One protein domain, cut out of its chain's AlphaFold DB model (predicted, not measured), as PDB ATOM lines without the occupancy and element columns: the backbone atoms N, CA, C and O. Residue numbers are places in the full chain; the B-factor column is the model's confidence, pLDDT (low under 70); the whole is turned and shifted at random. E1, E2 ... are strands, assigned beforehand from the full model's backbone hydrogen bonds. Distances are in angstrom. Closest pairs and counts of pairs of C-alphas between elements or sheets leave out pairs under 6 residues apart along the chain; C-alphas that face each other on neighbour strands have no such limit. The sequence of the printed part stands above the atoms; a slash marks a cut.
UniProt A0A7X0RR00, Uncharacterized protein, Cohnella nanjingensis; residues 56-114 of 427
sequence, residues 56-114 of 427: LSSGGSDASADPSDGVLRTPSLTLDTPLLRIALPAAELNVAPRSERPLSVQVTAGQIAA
ATOM      1  N   LEU A  56      -7.110 -44.200 -24.561       61.59
ATOM      2  CA  LEU A  56      -7.934 -44.209 -23.358       61.59
ATOM      3  C   LEU A  56      -7.980 -42.784 -22.810       61.59
ATOM      4  O   LEU A  56      -7.030 -42.316 -22.184       61.59
ATOM      5  N   SER A  57      -9.082 -42.085 -23.074       56.50
ATOM      6  CA  SER A  57      -9.340 -40.782 -22.474       56.50
ATOM      7  C   SER A  57     -10.240 -40.979 -21.261       56.50
ATOM      8  O   SER A  57     -11.458 -41.122 -21.370       56.50
ATOM      9  N   SER A  58      -9.629 -41.002 -20.077       57.59
ATOM     10  CA  SER A  58     -10.360 -40.694 -18.855       57.59
ATOM     11  C   SER A  58     -10.620 -39.190 -18.871       57.59
ATOM     12  O   SER A  58      -9.709 -38.403 -18.596       57.59
ATOM     13  N   GLY A  59     -11.831 -38.777 -19.250       55.44
ATOM     14  CA  GLY A  59     -12.259 -37.397 -19.029       55.44
ATOM     15  C   GLY A  59     -12.050 -37.086 -17.550       55.44
ATOM     16  O   GLY A  59     -12.478 -37.875 -16.713       55.44
ATOM     17  N   GLY A  60     -11.307 -36.021 -17.240       42.03
ATOM     18  CA  GLY A  60     -10.896 -35.649 -15.885       42.03
ATOM     19  C   GLY A  60     -12.076 -35.270 -14.994       42.03
ATOM     20  O   GLY A  60     -12.266 -34.102 -14.679       42.03
ATOM     21  N   SER A  61     -12.885 -36.253 -14.617       50.31
ATOM     22  CA  SER A  61     -13.855 -36.166 -13.541       50.31
ATOM     23  C   SER A  61     -13.159 -36.654 -12.282       50.31
ATOM     24  O   SER A  61     -12.803 -37.833 -12.189       50.31
ATOM     25  N   ASP A  62     -12.951 -35.736 -11.343       48.31
ATOM     26  CA  ASP A  62     -12.470 -36.028 -10.003       48.31
ATOM     27  C   ASP A  62     -13.274 -37.197  -9.431       48.31
ATOM     28  O   ASP A  62     -14.486 -37.093  -9.222       48.31
ATOM     29  N   ALA A  63     -12.610 -38.332  -9.208       56.25
ATOM     30  CA  ALA A  63     -13.168 -39.441  -8.449       56.25
ATOM     31  C   ALA A  63     -13.290 -38.983  -6.987       56.25
ATOM     32  O   ALA A  63     -12.459 -39.295  -6.137       56.25
ATOM     33  N   SER A  64     -14.287 -38.145  -6.719       52.88
ATOM     34  CA  SER A  64     -14.601 -37.645  -5.392       52.88
ATOM     35  C   SER A  64     -15.383 -38.731  -4.671       52.88
ATOM     36  O   SER A  64     -16.578 -38.926  -4.891       52.88
ATOM     37  N   ALA A  65     -14.671 -39.499  -3.853       54.38
ATOM     38  CA  ALA A  65     -15.287 -40.311  -2.823       54.38
ATOM     39  C   ALA A  65     -15.564 -39.384  -1.637       54.38
ATOM     40  O   ALA A  65     -14.674 -39.164  -0.816       54.38
ATOM     41  N   ASP A  66     -16.763 -38.804  -1.567       67.56
ATOM     42  CA  ASP A  66     -17.234 -38.198  -0.323       67.56
ATOM     43  C   ASP A  66     -17.630 -39.347   0.622       67.56
ATOM     44  O   ASP A  66     -18.603 -40.061   0.353       67.56
ATOM     45  N   PRO A  67     -16.867 -39.607   1.700       65.00
ATOM     46  CA  PRO A  67     -17.139 -40.728   2.598       65.00
ATOM     47  C   PRO A  67     -18.456 -40.567   3.376       65.00
ATOM     48  O   PRO A  67     -18.875 -41.508   4.051       65.00
ATOM     49  N   SER A  68     -19.096 -39.399   3.300       71.62
ATOM     50  CA  SER A  68     -20.283 -39.044   4.082       71.62
ATOM     51  C   SER A  68     -21.576 -39.649   3.529       71.62
ATOM     52  O   SER A  68     -22.478 -39.965   4.303       71.62
ATOM     53  N   ASP A  69     -21.644 -39.875   2.213       78.00
ATOM     54  CA  ASP A  69     -22.909 -40.198   1.539       78.00
ATOM     55  C   ASP A  69     -23.054 -41.676   1.145       78.00
ATOM     56  O   ASP A  69     -24.125 -42.100   0.714       78.00
ATOM     57  N   GLY A  70     -22.001 -42.491   1.283       87.62
ATOM     58  CA  GLY A  70     -22.034 -43.906   0.881       87.62
ATOM     59  C   GLY A  70     -22.242 -44.126  -0.626       87.62
ATOM     60  O   GLY A  70     -22.445 -45.257  -1.063       87.62
ATOM     61  N   VAL A  71     -22.180 -43.065  -1.439       87.38
ATOM     62  CA  VAL A  71     -22.328 -43.131  -2.895       87.38
ATOM     63  C   VAL A  71     -20.945 -43.215  -3.534       87.38
ATOM     64  O   VAL A  71     -20.193 -42.245  -3.569       87.38
ATOM     65  N   LEU A  72     -20.606 -44.386  -4.067       87.12
ATOM     66  CA  LEU A  72     -19.401 -44.590  -4.858       87.12
ATOM     67  C   LEU A  72     -19.720 -44.281  -6.327       87.12
ATOM     68  O   LEU A  72     -20.480 -45.005  -6.969       87.12
ATOM     69  N   ARG A  73     -19.132 -43.213  -6.869       88.44
ATOM     70  CA  ARG A  73     -19.243 -42.858  -8.291       88.44
ATOM     71  C   ARG A  73     -18.048 -43.400  -9.064       88.44
ATOM     72  O   ARG A  73     -16.905 -43.122  -8.701       88.44
ATOM     73  N   THR A  74     -18.292 -44.148 -10.136       89.31
ATOM     74  CA  THR A  74     -17.233 -44.505 -11.086       89.31
ATOM     75  C   THR A  74     -17.094 -43.406 -12.143       89.31
ATOM     76  O   THR A  74     -18.102 -42.848 -12.580       89.31
ATOM     77  N   PRO A  75     -15.866 -43.052 -12.563       87.00
ATOM     78  CA  PRO A  75     -15.674 -42.067 -13.620       87.00
ATOM     79  C   PRO A  75     -16.235 -42.590 -14.947       87.00
ATOM     80  O   PRO A  75     -16.181 -43.789 -15.230       87.00
ATOM     81  N   SER A  76     -16.748 -41.687 -15.784       87.62
ATOM     82  CA  SER A  76     -17.146 -42.033 -17.149       87.62
ATOM     83  C   SER A  76     -15.924 -42.460 -17.963       87.62
ATOM     84  O   SER A  76     -14.896 -41.776 -17.950       87.62
ATOM     85  N   LEU A  77     -16.042 -43.555 -18.707       88.12
ATOM     86  CA  LEU A  77     -14.969 -44.113 -19.526       88.12
ATOM     87  C   LEU A  77     -15.319 -43.945 -21.000       88.12
ATOM     88  O   LEU A  77     -16.353 -44.423 -21.458       88.12
ATOM     89  N   THR A  78     -14.445 -43.280 -21.755       85.31
ATOM     90  CA  THR A  78     -14.570 -43.205 -23.213       85.31
ATOM     91  C   THR A  78     -13.410 -43.960 -23.842       85.31
ATOM     92  O   THR A  78     -12.245 -43.606 -23.646       85.31
ATOM     93  N   LEU A  79     -13.732 -45.013 -24.588       88.56
ATOM     94  CA  LEU A  79     -12.783 -45.704 -25.447       88.56
ATOM     95  C   LEU A  79     -12.984 -45.178 -26.863       88.56
ATOM     96  O   LEU A  79     -14.028 -45.427 -27.471       88.56
ATOM     97  N   ASP A  80     -11.988 -44.459 -27.370       87.50
ATOM     98  CA  ASP A  80     -11.995 -43.965 -28.740       87.50
ATOM     99  C   ASP A  80     -10.968 -44.743 -29.565       87.50
ATOM    100  O   ASP A  80      -9.763 -44.742 -29.286       87.50
ATOM    101  N   THR A  81     -11.462 -45.467 -30.560       86.00
ATOM    102  CA  THR A  81     -10.642 -46.162 -31.549       86.00
ATOM    103  C   THR A  81     -11.113 -45.739 -32.937       86.00
ATOM    104  O   THR A  81     -12.295 -45.439 -33.112       86.00
ATOM    105  N   PRO A  82     -10.243 -45.757 -33.961       81.00
ATOM    106  CA  PRO A  82     -10.607 -45.304 -35.306       81.00
ATOM    107  C   PRO A  82     -11.804 -46.043 -35.930       81.00
ATOM    108  O   PRO A  82     -12.372 -45.559 -36.902       81.00
ATOM    109  N   LEU A  83     -12.184 -47.205 -35.393       79.88
ATOM    110  CA  LEU A  83     -13.290 -48.022 -35.888       79.88
ATOM    111  C   LEU A  83     -14.443 -48.154 -34.894       79.88
ATOM    112  O   LEU A  83     -15.440 -48.786 -35.222       79.88
ATOM    113  N   LEU A  84     -14.313 -47.641 -33.673       81.62
ATOM    114  CA  LEU A  84     -15.293 -47.885 -32.623       81.62
ATOM    115  C   LEU A  84     -15.152 -46.846 -31.518       81.62
ATOM    116  O   LEU A  84     -14.078 -46.718 -30.922       81.62
ATOM    117  N   ARG A  85     -16.261 -46.178 -31.199       86.50
ATOM    118  CA  ARG A  85     -16.356 -45.288 -30.046       86.50
ATOM    119  C   ARG A  85     -17.329 -45.881 -29.036       86.50
ATOM    120  O   ARG A  85     -18.525 -46.004 -29.304       86.50
ATOM    121  N   ILE A  86     -16.808 -46.252 -27.870       87.38
ATOM    122  CA  ILE A  86     -17.606 -46.767 -26.754       87.38
ATOM    123  C   ILE A  86     -17.611 -45.706 -25.658       87.38
ATOM    124  O   ILE A  86     -16.556 -45.366 -25.119       87.38
ATOM    125  N   ALA A  87     -18.795 -45.198 -25.320       86.44
ATOM    126  CA  ALA A  87     -18.984 -44.285 -24.200       86.44
ATOM    127  C   ALA A  87     -19.717 -45.013 -23.066       86.44
ATOM    128  O   ALA A  87     -20.898 -45.351 -23.174       86.44
ATOM    129  N   LEU A  88     -18.997 -45.257 -21.974       88.88
ATOM    130  CA  LEU A  88     -19.526 -45.825 -20.739       88.88
ATOM    131  C   LEU A  88     -19.839 -44.664 -19.781       88.88
ATOM    132  O   LEU A  88     -18.907 -44.006 -19.303       88.88
ATOM    133  N   PRO A  89     -21.123 -44.369 -19.510       86.56
ATOM    134  CA  PRO A  89     -21.488 -43.332 -18.558       86.56
ATOM    135  C   PRO A  89     -21.015 -43.704 -17.149       86.56
ATOM    136  O   PRO A  89     -20.844 -44.879 -16.822       86.56
ATOM    137  N   ALA A  90     -20.808 -42.683 -16.317       85.62
ATOM    138  CA  ALA A  90     -20.517 -42.864 -14.901       85.62
ATOM    139  C   ALA A  90     -21.611 -43.726 -14.249       85.62
ATOM    140  O   ALA A  90     -22.802 -43.492 -14.475       85.62
ATOM    141  N   ALA A  91     -21.209 -44.721 -13.459       86.94
ATOM    142  CA  ALA A  91     -22.134 -45.538 -12.686       86.94
ATOM    143  C   ALA A  91     -22.121 -45.068 -11.231       86.94
ATOM    144  O   ALA A  91     -21.060 -44.835 -10.645       86.94
ATOM    145  N   GLU A  92     -23.306 -44.938 -10.644       85.81
ATOM    146  CA  GLU A  92     -23.453 -44.613  -9.231       85.81
ATOM    147  C   GLU A  92     -23.810 -45.882  -8.460       85.81
ATOM    148  O   GLU A  92     -24.824 -46.542  -8.714       85.81
ATOM    149  N   LEU A  93     -22.961 -46.233  -7.502       87.06
ATOM    150  CA  LEU A  93     -23.189 -47.324  -6.574       87.06
ATOM    151  C   LEU A  93     -23.566 -46.726  -5.221       87.06
ATOM    152  O   LEU A  93     -22.715 -46.222  -4.493       87.06
ATOM    153  N   ASN A  94     -24.851 -46.784  -4.880       84.06
ATOM    154  CA  ASN A  94     -25.327 -46.325  -3.582       84.06
ATOM    155  C   ASN A  94     -25.207 -47.463  -2.558       84.06
ATOM    156  O   ASN A  94     -25.995 -48.414  -2.562       84.06
ATOM    157  N   VAL A  95     -24.189 -47.385  -1.704       79.19
ATOM    158  CA  VAL A  95     -23.955 -48.327  -0.610       79.19
ATOM    159  C   VAL A  95     -24.566 -47.733   0.655       79.19
ATOM    160  O   VAL A  95     -23.916 -47.013   1.409       79.19
ATOM    161  N   ALA A  96     -25.842 -48.037   0.896       78.62
ATOM    162  CA  ALA A  96     -26.518 -47.589   2.105       78.62
ATOM    163  C   ALA A  96     -25.810 -48.158   3.357       78.62
ATOM    164  O   ALA A  96     -25.650 -49.379   3.475       78.62
ATOM    165  N   PRO A  97     -25.398 -47.315   4.321       64.00
ATOM    166  CA  PRO A  97     -24.733 -47.786   5.524       64.00
ATOM    167  C   PRO A  97     -25.740 -48.525   6.414       64.00
ATOM    168  O   PRO A  97     -26.701 -47.945   6.910       64.00
ATOM    169  N   ARG A  98     -25.491 -49.821   6.644       60.62
ATOM    170  CA  ARG A  98     -26.183 -50.681   7.626       60.62
ATOM    171  C   ARG A  98     -27.706 -50.785   7.470       60.62
ATOM    172  O   ARG A  98     -28.474 -50.242   8.254       60.62
ATOM    173  N   SER A  99     -28.158 -51.625   6.553       47.44
ATOM    174  CA  SER A  99     -29.296 -52.525   6.800       47.44
ATOM    175  C   SER A  99     -29.305 -53.592   5.714       47.44
ATOM    176  O   SER A  99     -28.758 -53.364   4.642       47.44
ATOM    177  N   GLU A 100     -29.882 -54.751   6.007       64.81
ATOM    178  CA  GLU A 100     -29.951 -55.996   5.218       64.81
ATOM    179  C   GLU A 100     -30.683 -55.866   3.859       64.81
ATOM    180  O   GLU A 100     -31.395 -56.766   3.421       64.81
ATOM    181  N   ARG A 101     -30.580 -54.715   3.191       55.41
ATOM    182  CA  ARG A 101     -31.263 -54.415   1.939       55.41
ATOM    183  C   ARG A 101     -30.360 -54.712   0.741       55.41
ATOM    184  O   ARG A 101     -29.153 -54.486   0.810       55.41
ATOM    185  N   PRO A 102     -30.943 -55.189  -0.371       60.00
ATOM    186  CA  PRO A 102     -30.192 -55.507  -1.576       60.00
ATOM    187  C   PRO A 102     -29.494 -54.259  -2.130       60.00
ATOM    188  O   PRO A 102     -30.115 -53.199  -2.250       60.00
ATOM    189  N   LEU A 103     -28.214 -54.400  -2.494       73.31
ATOM    190  CA  LEU A 103     -27.473 -53.374  -3.226       73.31
ATOM    191  C   LEU A 103     -28.195 -53.081  -4.547       73.31
ATOM    192  O   LEU A 103     -28.419 -53.977  -5.361       73.31
ATOM    193  N   SER A 104     -28.550 -51.816  -4.767       60.97
ATOM    194  CA  SER A 104     -29.084 -51.358  -6.045       60.97
ATOM    195  C   SER A 104     -27.961 -50.689  -6.824       60.97
ATOM    196  O   SER A 104     -27.473 -49.631  -6.437       60.97
ATOM    197  N   VAL A 105     -27.539 -51.327  -7.915       69.88
ATOM    198  CA  VAL A 105     -26.623 -50.730  -8.887       69.88
ATOM    199  C   VAL A 105     -27.473 -50.086  -9.975       69.88
ATOM    200  O   VAL A 105     -28.235 -50.784 -10.647       69.88
ATOM    201  N   GLN A 106     -27.372 -48.768 -10.140       66.19
ATOM    202  CA  GLN A 106     -27.961 -48.082 -11.288       66.19
ATOM    203  C   GLN A 106     -26.868 -47.865 -12.329       66.19
ATOM    204  O   GLN A 106     -25.928 -47.102 -12.118       66.19
ATOM    205  N   VAL A 107     -26.982 -48.574 -13.450       64.00
ATOM    206  CA  VAL A 107     -26.101 -48.396 -14.605       64.00
ATOM    207  C   VAL A 107     -26.919 -47.736 -15.703       64.00
ATOM    208  O   VAL A 107     -27.888 -48.314 -16.194       64.00
ATOM    209  N   THR A 108     -26.547 -46.516 -16.073       68.75
ATOM    210  CA  THR A 108     -27.114 -45.840 -17.242       68.75
ATOM    211  C   THR A 108     -26.648 -46.570 -18.502       68.75
ATOM    212  O   THR A 108     -25.484 -46.958 -18.594       68.75
ATOM    213  N   ALA A 109     -27.547 -46.797 -19.462       65.75
ATOM    214  CA  ALA A 109     -27.215 -47.501 -20.699       65.75
ATOM    215  C   ALA A 109     -26.048 -46.803 -21.423       65.75
ATOM    216  O   ALA A 109     -26.092 -45.599 -21.673       65.75
ATOM    217  N   GLY A 110     -24.991 -47.559 -21.724       55.81
ATOM    218  CA  GLY A 110     -23.864 -47.066 -22.512       55.81
ATOM    219  C   GLY A 110     -24.238 -46.932 -23.983       55.81
ATOM    220  O   GLY A 110     -24.941 -47.785 -24.525       55.81
ATOM    221  N   GLN A 111     -23.759 -45.873 -24.631       62.81
ATOM    222  CA  GLN A 111     -23.917 -45.688 -26.072       62.81
ATOM    223  C   GLN A 111     -22.733 -46.335 -26.793       62.81
ATOM    224  O   GLN A 111     -21.567 -46.062 -26.484       62.81
ATOM    225  N   ILE A 112     -23.034 -47.199 -27.762       52.62
ATOM    226  CA  ILE A 112     -22.038 -47.815 -28.638       52.62
ATOM    227  C   ILE A 112     -22.240 -47.221 -30.025       52.62
ATOM    228  O   ILE A 112     -23.185 -47.577 -30.725       52.62
ATOM    229  N   ALA A 113     -21.345 -46.320 -30.423       48.97
ATOM    230  CA  ALA A 113     -21.319 -45.785 -31.773       48.97
ATOM    231  C   ALA A 113     -20.322 -46.610 -32.598       48.97
ATOM    232  O   ALA A 113     -19.102 -46.438 -32.493       48.97
ATOM    233  N   ALA A 114     -20.846 -47.539 -33.398       41.16
ATOM    234  CA  ALA A 114     -20.069 -48.275 -34.386       41.16
ATOM    235  C   ALA A 114     -20.314 -47.678 -35.786       41.16
ATOM    236  O   ALA A 114     -21.471 -47.458 -36.151       41.16
TER     237      ALA A 114
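What this domain is: This is residues 56 to 114 of the 427 residues of an uncharacterized protein of Cohnella nanjingensis (UniProt A0A7X0RR00). This is a thin, long slab in which four lengths of chain run back and forth side by side, forming two small sheets end to end. E1, E3, E4 and E7 make the sheet at one end and E2, E5 and E6 the looser one at the other, with the turns around Pro 82 and Ser 99 at the two extremes; the long link of residues 59 to 70 runs along one edge. The printed part has 59 residues with no named helix and seven named strands, E1 to E7 in order along the chain; the class is all strand, though under half of the residues, 25 of 59, are in named elements. The larger sheet has the order E1, E3, E4, E7 and is antiparallel; the smaller has the order E2, E5, E6. The whole is loose, with a radius of gyration of the C-alphas of 14.4 A, and a rod in outline, spanning 46 by 23 by 10 A.

Where its parts are: E1, residues 56 to 58, begins with C-alpha 56 at (-7.934, -44.209, -23.358). E2 is residues 71 to 73. E3, residues 77 to 81, is 12.9 A long, and E4, residues 84 to 88, is 12.8 A long, beginning with C-alpha 84 at (-15.293, -47.885, -32.623). E5 is residues 92 to 94, E6 is residues 104 to 106, and E7 is residues 111 to 113, ending with C-alpha 113 at (-21.319, -45.785, -31.773).

How they stand to each other: In the larger sheet, E1 and E7 are the edge strands. E1 and E3 are antiparallel at 153 degrees; C-alphas 56 and 79 face each other at 5.5 A, but no backbone N and O across this pair are within hydrogen-bond range. E3 and E4 form a hairpin, antiparallel at 179 degrees, with N 79 and O 86 within hydrogen-bond range at 2.9 A and N 88 and O 77 at 2.8 A. E4 and E7 are antiparallel at 171 degrees, with N 85 and O 113 within range at 3.1 A. In the smaller sheet, E2 and E5 are antiparallel at 163 degrees, with N 72 and O 93 within range at 2.8 A. E5 and E6 meet only at a point, where C-alphas 93 and 105 face each other at 5.4 A. Among the pairs that are apart are E2 and E3, E4 and E5, and E6 and E7.

The domain as a whole: The two C-alphas farthest apart, those of Pro 82 and Ser 99, are 46.6 A from each other. The printed part has no cut. The link from E1 to E2 is long, with 12 residues. The mean pLDDT of the printed part is 71.4; 29 residues are under 70, namely residues 56 to 67, 97 to 102 and 104 to 114.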